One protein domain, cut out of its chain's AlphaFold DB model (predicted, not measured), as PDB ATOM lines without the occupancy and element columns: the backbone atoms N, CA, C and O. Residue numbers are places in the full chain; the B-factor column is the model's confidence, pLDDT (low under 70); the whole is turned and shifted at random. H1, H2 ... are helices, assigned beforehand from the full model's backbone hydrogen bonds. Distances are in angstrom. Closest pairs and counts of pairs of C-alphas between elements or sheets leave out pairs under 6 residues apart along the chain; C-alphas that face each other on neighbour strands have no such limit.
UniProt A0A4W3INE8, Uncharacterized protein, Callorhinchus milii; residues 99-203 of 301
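This is residues 99 to 203 of the 301 residues of an uncharacterized protein of Callorhinchus milii (UniProt A0A4W3INE8). One long helix, H4, packs beside H1 with residues 171 to 182, and its residues 186 to 203 stick out as an arm. H2 follows H1 end to end, away from that arm, and H3 packs on H2. The printed part has 105 residues with four named helices, H1 to H4 in chain order, and no named strand: all helix, extended, radius of gyration of the C-alphas 21.8 A, spans 75 by 29 by 24 A.

H4, residues 166 to 203, is 56.6 A long and ends at C-alpha 203 (91.407, 41.361, 140.905). H1, residues 101 to 110, begins at C-alpha 101 (106.271, 74.202, 138.352). H2 is residues 112 to 128, 24.0 A; H3 is residues 143 to 153.

H4 touches H1 at a steep tilt of 39 degrees, opposite ways; C-alphas 105 and 175 are closest, 6.5 A. H2 touches H3, closest C-alphas 118 and 147, 6.0 A. H1 and H3 are apart. Every O i to N i+4 pair is within hydrogen-bond range in H1, H3 and H4; in H2, 12 of 13.

The printed part has no cut. Links H2 to H3 and H3 to H4 are long. Residues 133 to 136 and 158 to 165 have pLDDT under 70.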
ATOM      1  N   LEU A  99     108.886  69.476 137.094       73.50
ATOM      2  CA  LEU A  99     109.278  69.276 138.497       73.50
ATOM      3  C   LEU A  99     109.295  70.577 139.308       73.50
ATOM      4  O   LEU A  99     108.985  70.570 140.495       73.50
ATOM      5  N   THR A 100     109.629  71.703 138.677       82.06
ATOM      6  CA  THR A 100     109.799  72.998 139.359       82.06
ATOM      7  C   THR A 100     108.581  73.910 139.230       82.06
ATOM      8  O   THR A 100     108.633  75.066 139.645       82.06
ATOM      9  N   VAL A 101     107.476  73.412 138.661       84.44
ATOM     10  CA  VAL A 101     106.271  74.202 138.352       84.44
ATOM     11  C   VAL A 101     105.724  74.903 139.596       84.44
ATOM     12  O   VAL A 101     105.465  76.099 139.552       84.44
ATOM     13  N   HIS A 102     105.620  74.205 140.730       83.25
ATOM     14  CA  HIS A 102     105.080  74.787 141.964       83.25
ATOM     15  C   HIS A 102     105.948  75.915 142.538       83.25
ATOM     16  O   HIS A 102     105.418  76.945 142.947       83.25
ATOM     17  N   SER A 103     107.272  75.749 142.546       86.56
ATOM     18  CA  SER A 103     108.198  76.783 143.022       86.56
ATOM     19  C   SER A 103     108.182  78.012 142.113       86.56
ATOM     20  O   SER A 103     108.224  79.141 142.598       86.56
ATOM     21  N   ARG A 104     108.075  77.801 140.796       86.31
ATOM     22  CA  ARG A 104     107.983  78.880 139.804       86.31
ATOM     23  C   ARG A 104     106.662  79.633 139.899       86.31
ATOM     24  O   ARG A 104     106.677  80.859 139.903       86.31
ATOM     25  N   LEU A 105     105.553  78.913 140.067       87.12
ATOM     26  CA  LEU A 105     104.242  79.500 140.334       87.12
ATOM     27  C   LEU A 105     104.286  80.364 141.600       87.12
ATOM     28  O   LEU A 105     103.898  81.526 141.571       87.12
ATOM     29  N   TYR A 106     104.851  79.832 142.687       86.75
ATOM     30  CA  TYR A 106     104.991  80.573 143.938       86.75
ATOM     31  C   TYR A 106     105.817  81.856 143.770       86.75
ATOM     32  O   TYR A 106     105.422  82.906 144.281       86.75
ATOM     33  N   ALA A 107     106.937  81.789 143.044       86.81
ATOM     34  CA  ALA A 107     107.778  82.949 142.766       86.81
ATOM     35  C   ALA A 107     107.042  84.007 141.928       86.81
ATOM     36  O   ALA A 107     107.135  85.193 142.237       86.81
ATOM     37  N   LEU A 108     106.288  83.590 140.908       84.56
ATOM     38  CA  LEU A 108     105.497  84.481 140.055       84.56
ATOM     39  C   LEU A 108     104.341  85.154 140.795       84.56
ATOM     40  O   LEU A 108     104.084  86.329 140.562       84.56
ATOM     41  N   GLU A 109     103.664  84.441 141.694       83.06
ATOM     42  CA  GLU A 109     102.530  84.997 142.439       83.06
ATOM     43  C   GLU A 109     102.975  85.908 143.585       83.06
ATOM     44  O   GLU A 109     102.346  86.933 143.832       83.06
ATOM     45  N   ASN A 110     104.051  85.543 144.289       82.75
ATOM     46  CA  ASN A 110     104.354  86.140 145.592       82.75
ATOM     47  C   ASN A 110     105.651  86.946 145.646       82.75
ATOM     48  O   ASN A 110     105.802  87.742 146.566       82.75
ATOM     49  N   LEU A 111     106.606  86.736 144.737       84.62
ATOM     50  CA  LEU A 111     107.942  87.332 144.863       84.62
ATOM     51  C   LEU A 111     108.249  88.305 143.725       84.62
ATOM     52  O   LEU A 111     108.599  89.458 143.965       84.62
ATOM     53  N   LEU A 112     108.122  87.837 142.486       85.25
ATOM     54  CA  LEU A 112     108.579  88.557 141.304       85.25
ATOM     55  C   LEU A 112     107.883  89.905 141.109       85.25
ATOM     56  O   LEU A 112     108.615  90.880 140.950       85.25
ATOM     57  N   PRO A 113     106.542  90.020 141.203       82.44
ATOM     58  CA  PRO A 113     105.852  91.304 141.078       82.44
ATOM     59  C   PRO A 113     106.444  92.396 141.974       82.44
ATOM     60  O   PRO A 113     106.730  93.499 141.513       82.44
ATOM     61  N   ALA A 114     106.699  92.061 143.242       84.56
ATOM     62  CA  ALA A 114     107.281  92.981 144.209       84.56
ATOM     63  C   ALA A 114     108.759  93.266 143.911       84.56
ATOM     64  O   ALA A 114     109.199  94.413 143.980       84.56
ATOM     65  N   LEU A 115     109.523  92.233 143.549       87.94
ATOM     66  CA  LEU A 115     110.953  92.345 143.274       87.94
ATOM     67  C   LEU A 115     111.247  93.237 142.066       87.94
ATOM     68  O   LEU A 115     112.157  94.056 142.124       87.94
ATOM     69  N   ILE A 116     110.476  93.106 140.988       84.94
ATOM     70  CA  ILE A 116     110.676  93.876 139.752       84.94
ATOM     71  C   ILE A 116     110.457  95.360 140.011       84.94
ATOM     72  O   ILE A 116     111.284  96.180 139.626       84.94
ATOM     73  N   VAL A 117     109.377  95.700 140.714       83.94
ATOM     74  CA  VAL A 117     109.081  97.090 141.076       83.94
ATOM     75  C   VAL A 117     110.152  97.644 142.016       83.94
ATOM     76  O   VAL A 117     110.602  98.777 141.845       83.94
ATOM     77  N   ALA A 118     110.618  96.838 142.973       88.38
ATOM     78  CA  ALA A 118     111.693  97.230 143.876       88.38
ATOM     79  C   ALA A 118     113.013  97.491 143.128       88.38
ATOM     80  O   ALA A 118     113.696  98.477 143.406       88.38
ATOM     81  N   LEU A 119     113.346  96.647 142.148       90.31
ATOM     82  CA  LEU A 119     114.514  96.815 141.283       90.31
ATOM     83  C   LEU A 119     114.384  98.043 140.382       90.31
ATOM     84  O   LEU A 119     115.340  98.799 140.251       90.31
ATOM     85  N   GLU A 120     113.210  98.293 139.804       87.56
ATOM     86  CA  GLU A 120     112.958  99.493 139.006       87.56
ATOM     87  C   GLU A 120     113.196 100.761 139.837       87.56
ATOM     88  O   GLU A 120     113.907 101.673 139.410       87.56
ATOM     89  N   ARG A 121     112.671 100.795 141.065       89.75
ATOM     90  CA  ARG A 121     112.880 101.910 141.999       89.75
ATOM     91  C   ARG A 121     114.343 102.067 142.393       89.75
ATOM     92  O   ARG A 121     114.836 103.189 142.399       89.75
ATOM     93  N   LEU A 122     115.035 100.961 142.659       91.75
ATOM     94  CA  LEU A 122     116.468 100.963 142.944       91.75
ATOM     95  C   LEU A 122     117.266 101.567 141.779       91.75
ATOM     96  O   LEU A 122     118.119 102.421 141.999       91.75
ATOM     97  N   LEU A 123     116.975 101.160 140.542       90.19
ATOM     98  CA  LEU A 123     117.655 101.669 139.350       90.19
ATOM     99  C   LEU A 123     117.364 103.155 139.105       90.19
ATOM    100  O   LEU A 123     118.254 103.894 138.684       90.19
ATOM    101  N   ILE A 124     116.139 103.610 139.385       90.69
ATOM    102  CA  ILE A 124     115.788 105.035 139.328       90.69
ATOM    103  C   ILE A 124     116.619 105.829 140.338       90.69
ATOM    104  O   ILE A 124     117.207 106.834 139.944       90.69
ATOM    105  N   GLU A 125     116.710 105.363 141.583       90.50
ATOM    106  CA  GLU A 125     117.470 106.013 142.659       90.50
ATOM    107  C   GLU A 125     118.969 106.074 142.331       90.50
ATOM    108  O   GLU A 125     119.614 107.115 142.448       90.50
ATOM    109  N   VAL A 126     119.520 104.965 141.828       89.19
ATOM    110  CA  VAL A 126     120.914 104.864 141.376       89.19
ATOM    111  C   VAL A 126     121.213 105.855 140.254       89.19
ATOM    112  O   VAL A 126     122.254 106.513 140.278       89.19
ATOM    113  N   ARG A 127     120.297 105.998 139.293       88.00
ATOM    114  CA  ARG A 127     120.426 106.953 138.190       88.00
ATOM    115  C   ARG A 127     120.289 108.401 138.658       88.00
ATOM    116  O   ARG A 127     121.062 109.238 138.219       88.00
ATOM    117  N   GLN A 128     119.321 108.703 139.523       88.62
ATOM    118  CA  GLN A 128     119.105 110.060 140.039       88.62
ATOM    119  C   GLN A 128     120.306 110.555 140.846       88.62
ATOM    120  O   GLN A 128     120.698 111.712 140.718       88.62
ATOM    121  N   ASN A 129     120.932 109.655 141.602       83.94
ATOM    122  CA  ASN A 129     122.081 109.959 142.446       83.94
ATOM    123  C   ASN A 129     123.436 109.711 141.744       83.94
ATOM    124  O   ASN A 129     124.475 109.797 142.392       83.94
ATOM    125  N   ASN A 130     123.443 109.398 140.436       80.56
ATOM    126  CA  ASN A 130     124.638 109.091 139.627       80.56
ATOM    127  C   ASN A 130     125.600 108.069 140.275       80.56
ATOM    128  O   ASN A 130     126.822 108.166 140.158       80.56
ATOM    129  N   LEU A 131     125.047 107.053 140.943       79.56
ATOM    130  CA  LEU A 131     125.801 106.058 141.716       79.56
ATOM    131  C   LEU A 131     126.493 104.992 140.841       79.56
ATOM    132  O   LEU A 131     127.193 104.129 141.362       79.56
ATOM    133  N   THR A 132     126.316 105.039 139.517       70.56
ATOM    134  CA  THR A 132     126.875 104.083 138.542       70.56
ATOM    135  C   THR A 132     128.354 104.296 138.217       70.56
ATOM    136  O   THR A 132     128.968 103.415 137.626       70.56
ATOM    137  N   VAL A 133     128.934 105.444 138.579       61.84
ATOM    138  CA  VAL A 133     130.306 105.835 138.187       61.84
ATOM    139  C   VAL A 133     131.357 105.412 139.227       61.84
ATOM    140  O   VAL A 133     132.550 105.636 139.047       61.84
ATOM    141  N   VAL A 134     130.949 104.783 140.332       62.22
ATOM    142  CA  VAL A 134     131.844 104.521 141.467       62.22
ATOM    143  C   VAL A 134     132.373 103.081 141.424       62.22
ATOM    144  O   VAL A 134     131.617 102.133 141.612       62.22
ATOM    145  N   GLU A 135     133.687 102.905 141.238       62.81
ATOM    146  CA  GLU A 135     134.378 101.594 141.305       62.81
ATOM    147  C   GLU A 135     134.315 100.938 142.698       62.81
ATOM    148  O   GLU A 135     134.610  99.754 142.861       62.81
ATOM    149  N   LYS A 136     133.941 101.711 143.724       68.69
ATOM    150  CA  LYS A 136     133.842 101.281 145.121       68.69
ATOM    151  C   LYS A 136     132.410 101.445 145.637       68.69
ATOM    152  O   LYS A 136     131.729 102.391 145.245       68.69
ATOM    153  N   PRO A 137     131.945 100.566 146.542       70.62
ATOM    154  CA  PRO A 137     130.621 100.688 147.138       70.62
ATOM    155  C   PRO A 137     130.458 102.049 147.827       70.62
ATOM    156  O   PRO A 137     131.319 102.479 148.596       70.62
ATOM    157  N   HIS A 138     129.352 102.731 147.529       76.44
ATOM    158  CA  HIS A 138     129.086 104.069 148.044       76.44
ATOM    159  C   HIS A 138     128.849 104.025 149.568       76.44
ATOM    160  O   HIS A 138     127.992 103.263 150.023       76.44
ATOM    161  N   PRO A 139     129.534 104.853 150.377       79.56
ATOM    162  CA  PRO A 139     129.513 104.742 151.840       79.56
ATOM    163  C   PRO A 139     128.129 104.966 152.473       79.56
ATOM    164  O   PRO A 139     127.856 104.443 153.548       79.56
ATOM    165  N   TYR A 140     127.238 105.700 151.798       83.12
ATOM    166  CA  TYR A 140     125.892 106.020 152.302       83.12
ATOM    167  C   TYR A 140     124.756 105.265 151.610       83.12
ATOM    168  O   TYR A 140     123.608 105.370 152.032       83.12
ATOM    169  N   PHE A 141     125.048 104.522 150.539       87.31
ATOM    170  CA  PHE A 141     124.013 103.847 149.763       87.31
ATOM    171  C   PHE A 141     124.348 102.373 149.602       87.31
ATOM    172  O   PHE A 141     125.278 102.002 148.889       87.31
ATOM    173  N   ASN A 142     123.548 101.529 150.254       88.94
ATOM    174  CA  ASN A 142     123.625 100.088 150.097       88.94
ATOM    175  C   ASN A 142     122.393  99.598 149.311       88.94
ATOM    176  O   ASN A 142     121.279  99.646 149.851       88.94
ATOM    177  N   PRO A 143     122.569  99.099 148.072       89.19
ATOM    178  CA  PRO A 143     121.456  98.678 147.224       89.19
ATOM    179  C   PRO A 143     120.668  97.507 147.825       89.19
ATOM    180  O   PRO A 143     119.455  97.430 147.644       89.19
ATOM    181  N   ILE A 144     121.326  96.632 148.592       90.94
ATOM    182  CA  ILE A 144     120.684  95.490 149.256       90.94
ATOM    183  C   ILE A 144     119.756  95.989 150.367       90.94
ATOM    184  O   ILE A 144     118.606  95.559 150.450       90.94
ATOM    185  N   ASN A 145     120.223  96.937 151.183       92.69
ATOM    186  CA  ASN A 145     119.407  97.517 152.252       92.69
ATOM    187  C   ASN A 145     118.219  98.296 151.684       92.69
ATOM    188  O   ASN A 145     117.109  98.167 152.198       92.69
ATOM    189  N   PHE A 146     118.431  99.067 150.613       92.44
ATOM    190  CA  PHE A 146     117.352  99.777 149.930       92.44
ATOM    191  C   PHE A 146     116.285  98.802 149.421       92.44
ATOM    192  O   PHE A 146     115.097  98.983 149.693       92.44
ATOM    193  N   LEU A 147     116.706  97.733 148.737       92.19
ATOM    194  CA  LEU A 147     115.802  96.717 148.208       92.19
ATOM    195  C   LEU A 147     115.023  96.017 149.329       92.19
ATOM    196  O   LEU A 147     113.803  95.891 149.243       92.19
ATOM    197  N   ALA A 148     115.703  95.614 150.407       92.31
ATOM    198  CA  ALA A 148     115.076  94.970 151.557       92.31
ATOM    199  C   ALA A 148     114.024  95.879 152.213       92.31
ATOM    200  O   ALA A 148     112.887  95.459 152.421       92.31
ATOM    201  N   GLN A 149     114.363  97.147 152.467       92.75
ATOM    202  CA  GLN A 149     113.418  98.125 153.013       92.75
ATOM    203  C   GLN A 149     112.227  98.351 152.077       92.75
ATOM    204  O   GLN A 149     111.090  98.463 152.541       92.75
ATOM    205  N   HIS A 150     112.466  98.404 150.765       90.44
ATOM    206  CA  HIS A 150     111.409  98.574 149.777       90.44
ATOM    207  C   HIS A 150     110.442  97.386 149.765       90.44
ATOM    208  O   HIS A 150     109.230  97.594 149.770       90.44
ATOM    209  N   LEU A 151     110.961  96.156 149.805       89.44
ATOM    210  CA  LEU A 151     110.159  94.930 149.851       89.44
ATOM    211  C   LEU A 151     109.381  94.791 151.165       89.44
ATOM    212  O   LEU A 151     108.219  94.396 151.147       89.44
ATOM    213  N   MET A 152     109.983  95.158 152.301       88.56
ATOM    214  CA  MET A 152     109.295  95.145 153.599       88.56
ATOM    215  C   MET A 152     108.121  96.126 153.640       88.56
ATOM    216  O   MET A 152     107.096  95.833 154.251       88.56
ATOM    217  N   ARG A 153     108.263  97.287 152.990       88.12
ATOM    218  CA  ARG A 153     107.208  98.307 152.905       88.12
ATOM    219  C   ARG A 153     106.126  97.956 151.882       88.12
ATOM    220  O   ARG A 153     104.966  98.267 152.121       88.12
ATOM    221  N   ASN A 154     106.489  97.300 150.780       82.44
ATOM    222  CA  ASN A 154     105.577  96.963 149.685       82.44
ATOM    223  C   ASN A 154     105.293  95.458 149.650       82.44
ATOM    224  O   ASN A 154     105.779  94.729 148.782       82.44
ATOM    225  N   ASN A 155     104.508  94.988 150.619       80.25
ATOM    226  CA  ASN A 155     104.124  93.584 150.685       80.25
ATOM    227  C   ASN A 155     103.131  93.251 149.551       80.25
ATOM    228  O   ASN A 155     102.059  93.859 149.499       80.25
ATOM    229  N   PRO A 156     103.410  92.247 148.701       72.88
ATOM    230  CA  PRO A 156     102.545  91.868 147.582       72.88
ATOM    231  C   PRO A 156     101.126  91.444 147.987       72.88
ATOM    232  O   PRO A 156     100.231  91.460 147.152       72.88
ATOM    233  N   ARG A 157     100.880  91.112 149.263       70.44
ATOM    234  CA  ARG A 157      99.521  90.863 149.779       70.44
ATOM    235  C   ARG A 157      98.659  92.122 149.935       70.44
ATOM    236  O   ARG A 157      97.450  91.987 150.077       70.44
ATOM    237  N   HIS A 158      99.269  93.306 149.976       64.81
ATOM    238  CA  HIS A 158      98.602  94.568 150.334       64.81
ATOM    239  C   HIS A 158      98.882  95.708 149.345       64.81
ATOM    240  O   HIS A 158      98.355  96.803 149.520       64.81
ATOM    241  N   CYS A 159      99.720  95.480 148.331       61.47
ATOM    242  CA  CYS A 159     100.050  96.473 147.318       61.47
ATOM    243  C   CYS A 159      99.463  96.069 145.967       61.47
ATOM    244  O   CYS A 159      99.871  95.069 145.377       61.47
ATOM    245  N   ASP A 160      98.563  96.904 145.454       64.50
ATOM    246  CA  ASP A 160      98.077  96.798 144.085       64.50
ATOM    247  C   ASP A 160      99.162  97.313 143.139       64.50
ATOM    248  O   ASP A 160      99.368  98.519 142.970       64.50
ATOM    249  N   PHE A 161      99.907  96.391 142.534       64.94
ATOM    250  CA  PHE A 161     100.873  96.765 141.511       64.94
ATOM    251  C   PHE A 161     100.124  97.279 140.277       64.94
ATOM    252  O   PHE A 161      99.219  96.597 139.784       64.94
ATOM    253  N   PRO A 162     100.494  98.451 139.731       61.31
ATOM    254  CA  PRO A 162      99.850  98.959 138.536       61.31
ATOM    255  C   PRO A 162     100.087  97.976 137.387       61.31
ATOM    256  O   PRO A 162     101.219  97.704 136.991       61.31
ATOM    257  N   GLU A 163      98.999  97.482 136.800       61.00
ATOM    258  CA  GLU A 163      98.949  96.528 135.677       61.00
ATOM    259  C   GLU A 163      99.514  97.096 134.345       61.00
ATOM    260  O   GLU A 163      99.276  96.592 133.241       61.00
ATOM    261  N   SER A 164     100.246  98.204 134.439       62.16
ATOM    262  CA  SER A 164     100.654  99.056 133.330       62.16
ATOM    263  C   SER A 164     101.939  98.580 132.646       62.16
ATOM    264  O   SER A 164     102.107  98.817 131.451       62.16
ATOM    265  N   SER A 165     102.830  97.870 133.351       68.69
ATOM    266  CA  SER A 165     104.100  97.434 132.754       68.69
ATOM    267  C   SER A 165     103.901  96.262 131.773       68.69
ATOM    268  O   SER A 165     103.295  95.251 132.146       68.69
ATOM    269  N   PRO A 166     104.441  96.339 130.539       72.44
ATOM    270  CA  PRO A 166     104.437  95.233 129.577       72.44
ATOM    271  C   PRO A 166     105.009  93.925 130.144       72.44
ATOM    272  O   PRO A 166     104.470  92.851 129.882       72.44
ATOM    273  N   TYR A 167     106.040  94.018 130.987       72.75
ATOM    274  CA  TYR A 167     106.673  92.863 131.625       72.75
ATOM    275  C   TYR A 167     105.719  92.149 132.593       72.75
ATOM    276  O   TYR A 167     105.581  90.927 132.569       72.75
ATOM    277  N   MET A 168     104.973  92.921 133.388       74.56
ATOM    278  CA  MET A 168     103.962  92.386 134.304       74.56
ATOM    279  C   MET A 168     102.845  91.645 133.563       74.56
ATOM    280  O   MET A 168     102.324  90.652 134.069       74.56
ATOM    281  N   ARG A 169     102.494  92.085 132.349       76.62
ATOM    282  CA  ARG A 169     101.518  91.388 131.499       76.62
ATOM    283  C   ARG A 169     102.063  90.057 130.981       76.62
ATOM    284  O   ARG A 169     101.343  89.064 131.041       76.62
ATOM    285  N   GLY A 170     103.327  90.019 130.552       77.31
ATOM    286  CA  GLY A 170     104.007  88.778 130.159       77.31
ATOM    287  C   GLY A 170     104.045  87.751 131.294       77.31
ATOM    288  O   GLY A 170     103.677  86.596 131.098       77.31
ATOM    289  N   LEU A 171     104.371  88.191 132.515       79.19
ATOM    290  CA  LEU A 171     104.359  87.320 133.694       79.19
ATOM    291  C   LEU A 171     102.974  86.761 134.018       79.19
ATOM    292  O   LEU A 171     102.874  85.591 134.373       79.19
ATOM    293  N   LYS A 172     101.906  87.561 133.888       80.25
ATOM    294  CA  LYS A 172     100.533  87.068 134.092       80.25
ATOM    295  C   LYS A 172     100.171  85.976 133.094       80.25
ATOM    296  O   LYS A 172      99.537  85.002 133.472       80.25
ATOM    297  N   GLN A 173     100.584  86.114 131.839       79.19
ATOM    298  CA  GLN A 173     100.322  85.082 130.844       79.19
ATOM    299  C   GLN A 173     101.063  83.779 131.173       79.19
ATOM    300  O   GLN A 173     100.454  82.716 131.176       79.19
ATOM    301  N   VAL A 174     102.347  83.868 131.527       81.75
ATOM    302  CA  VAL A 174     103.136  82.706 131.970       81.75
ATOM    303  C   VAL A 174     102.553  82.082 133.244       81.75
ATOM    304  O   VAL A 174     102.586  80.865 133.411       81.75
ATOM    305  N   LEU A 175     102.003  82.898 134.146       85.75
ATOM    306  CA  LEU A 175     101.337  82.428 135.355       85.75
ATOM    307  C   LEU A 175     100.114  81.563 135.028       85.75
ATOM    308  O   LEU A 175      99.978  80.482 135.596       85.75
ATOM    309  N   GLU A 176      99.247  82.024 134.126       84.62
ATOM    310  CA  GLU A 176      98.082  81.250 133.682       84.62
ATOM    311  C   GLU A 176      98.518  79.952 132.981       84.62
ATOM    312  O   GLU A 176      98.062  78.875 133.365       84.62
ATOM    313  N   ASP A 177      99.509  80.015 132.083       83.50
ATOM    314  CA  ASP A 177     100.066  78.828 131.415       83.50
ATOM    315  C   ASP A 177     100.602  77.791 132.435       83.50
ATOM    316  O   ASP A 177     100.457  76.579 132.256       83.50
ATOM    317  N   LEU A 178     101.218  78.240 133.537       84.69
ATOM    318  CA  LEU A 178     101.700  77.356 134.608       84.69
ATOM    319  C   LEU A 178     100.571  76.817 135.494       84.69
ATOM    320  O   LEU A 178     100.679  75.689 135.984       84.69
ATOM    321  N   ARG A 179      99.499  77.586 135.721       86.12
ATOM    322  CA  ARG A 179      98.315  77.112 136.456       86.12
ATOM    323  C   ARG A 179      97.661  75.950 135.726       86.12
ATOM    324  O   ARG A 179      97.398  74.927 136.361       86.12
ATOM    325  N   ASP A 180      97.511  76.070 134.412       84.06
ATOM    326  CA  ASP A 180      96.974  75.005 133.565       84.06
ATOM    327  C   ASP A 180      97.841  73.737 133.657       84.06
ATOM    328  O   ASP A 180      97.335  72.646 133.927       84.06
ATOM    329  N   GLN A 181      99.172  73.876 133.598       81.62
ATOM    330  CA  GLN A 181     100.093  72.741 133.768       81.62
ATOM    331  C   GLN A 181      99.961  72.044 135.135       81.62
ATOM    332  O   GLN A 181     100.078  70.819 135.224       81.62
ATOM    333  N   VAL A 182      99.735  72.789 136.224       81.88
ATOM    334  CA  VAL A 182      99.529  72.195 137.558       81.88
ATOM    335  C   VAL A 182      98.243  71.375 137.609       81.88
ATOM    336  O   VAL A 182      98.226  70.310 138.235       81.88
ATOM    337  N   VAL A 183      97.172  71.870 136.990       80.38
ATOM    338  CA  VAL A 183      95.893  71.155 136.908       80.38
ATOM    339  C   VAL A 183      96.085  69.848 136.139       80.38
ATOM    340  O   VAL A 183      95.775  68.785 136.678       80.38
ATOM    341  N   ASP A 184      96.747  69.897 134.983       80.62
ATOM    342  CA  ASP A 184      97.053  68.713 134.172       80.62
ATOM    343  C   ASP A 184      97.854  67.649 134.940       80.62
ATOM    344  O   ASP A 184      97.568  66.448 134.861       80.62
ATOM    345  N   ILE A 185      98.856  68.058 135.729       78.50
ATOM    346  CA  ILE A 185      99.651  67.132 136.552       78.50
ATOM    347  C   ILE A 185      98.769  66.437 137.603       78.50
ATOM    348  O   ILE A 185      98.905  65.225 137.826       78.50
ATOM    349  N   LYS A 186      97.861  67.178 138.253       77.94
ATOM    350  CA  LYS A 186      96.938  66.630 139.259       77.94
ATOM    351  C   LYS A 186      95.935  65.667 138.632       77.94
ATOM    352  O   LYS A 186      95.747  64.570 139.164       77.94
ATOM    353  N   ASP A 187      95.357  66.034 137.495       76.88
ATOM    354  CA  ASP A 187      94.368  65.219 136.794       76.88
ATOM    355  C   ASP A 187      94.983  63.932 136.247       76.88
ATOM    356  O   ASP A 187      94.407  62.852 136.402       76.88
ATOM    357  N   ASN A 188      96.210  63.996 135.725       82.25
ATOM    358  CA  ASN A 188      96.957  62.812 135.307       82.25
ATOM    359  C   ASN A 188      97.244  61.872 136.494       82.25
ATOM    360  O   ASN A 188      97.019  60.660 136.415       82.25
ATOM    361  N   ARG A 189      97.672  62.411 137.644       85.25
ATOM    362  CA  ARG A 189      97.881  61.603 138.858       85.25
ATOM    363  C   ARG A 189      96.582  60.948 139.333       85.25
ATOM    364  O   ARG A 189      96.587  59.767 139.683       85.25
ATOM    365  N   LEU A 190      95.476  61.687 139.329       85.06
ATOM    366  CA  LEU A 190      94.167  61.167 139.711       85.06
ATOM    367  C   LEU A 190      93.688  60.081 138.739       85.06
ATOM    368  O   LEU A 190      93.155  59.060 139.175       85.06
ATOM    369  N   ALA A 191      93.904  60.268 137.436       81.81
ATOM    370  CA  ALA A 191      93.583  59.279 136.415       81.81
ATOM    371  C   ALA A 191      94.346  57.967 136.647       81.81
ATOM    372  O   ALA A 191      93.727  56.901 136.654       81.81
ATOM    373  N   LYS A 192      95.654  58.034 136.940       87.88
ATOM    374  CA  LYS A 192      96.462  56.855 137.300       87.88
ATOM    375  C   LYS A 192      95.904  56.129 138.525       87.88
ATOM    376  O   LYS A 192      95.689  54.921 138.473       87.88
ATOM    377  N   LEU A 193      95.582  56.867 139.589       91.31
ATOM    378  CA  LEU A 193      95.033  56.287 140.819       91.31
ATOM    379  C   LEU A 193      93.662  55.621 140.590       91.31
ATOM    380  O   LEU A 193      93.368  54.561 141.148       91.31
ATOM    381  N   LYS A 194      92.813  56.225 139.746       91.50
ATOM    382  CA  LYS A 194      91.516  55.654 139.346       91.50
ATOM    383  C   LYS A 194      91.693  54.340 138.583       91.50
ATOM    384  O   LYS A 194      90.948  53.393 138.843       91.50
ATOM    385  N   ILE A 195      92.665  54.267 137.671       91.12
ATOM    386  CA  ILE A 195      92.985  53.044 136.918       91.12
ATOM    387  C   ILE A 195      93.463  51.947 137.875       91.12
ATOM    388  O   ILE A 195      92.861  50.874 137.899       91.12
ATOM    389  N   GLU A 196      94.437  52.244 138.737       92.81
ATOM    390  CA  GLU A 196      94.975  51.291 139.717       92.81
ATOM    391  C   GLU A 196      93.875  50.755 140.653       92.81
ATOM    392  O   GLU A 196      93.743  49.550 140.884       92.81
ATOM    393  N   THR A 197      93.002  51.642 141.138       94.38
ATOM    394  CA  THR A 197      91.864  51.262 141.988       94.38
ATOM    395  C   THR A 197      90.893  50.336 141.248       94.38
ATOM    396  O   THR A 197      90.409  49.349 141.813       94.38
ATOM    397  N   LYS A 198      90.613  50.618 139.969       94.19
ATOM    398  CA  LYS A 198      89.740  49.790 139.126       94.19
ATOM    399  C   LYS A 198      90.341  48.404 138.902       94.19
ATOM    400  O   LYS A 198      89.615  47.414 138.994       94.19
ATOM    401  N   GLU A 199      91.641  48.315 138.647       94.06
ATOM    402  CA  GLU A 199      92.357  47.044 138.491       94.06
ATOM    403  C   GLU A 199      92.350  46.230 139.785       94.06
ATOM    404  O   GLU A 199      91.952  45.064 139.777       94.06
ATOM    405  N   ARG A 200      92.649  46.859 140.926       94.06
ATOM    406  CA  ARG A 200      92.596  46.205 142.241       94.06
ATOM    407  C   ARG A 200      91.214  45.629 142.548       94.06
ATOM    408  O   ARG A 200      91.099  44.517 143.066       94.06
ATOM    409  N   ASN A 201      90.155  46.358 142.200       93.56
ATOM    410  CA  ASN A 201      88.783  45.885 142.362       93.56
ATOM    411  C   ASN A 201      88.459  44.711 141.429       93.56
ATOM    412  O   ASN A 201      87.854  43.739 141.883       93.56
ATOM    413  N   LYS A 202      88.903  44.743 140.165       95.31
ATOM    414  CA  LYS A 202      88.760  43.603 139.241       95.31
ATOM    415  C   LYS A 202      89.444  42.350 139.788       95.31
ATOM    416  O   LYS A 202      88.819  41.292 139.808       95.31
ATOM    417  N   MET A 203      90.669  42.478 140.303       93.94
ATOM    418  CA  MET A 203      91.407  41.361 140.905       93.94
ATOM    419  C   MET A 203      90.664  40.776 142.112       93.94
ATOM    420  O   MET A 203      90.472  39.565 142.194       93.94
TER     421      MET A 203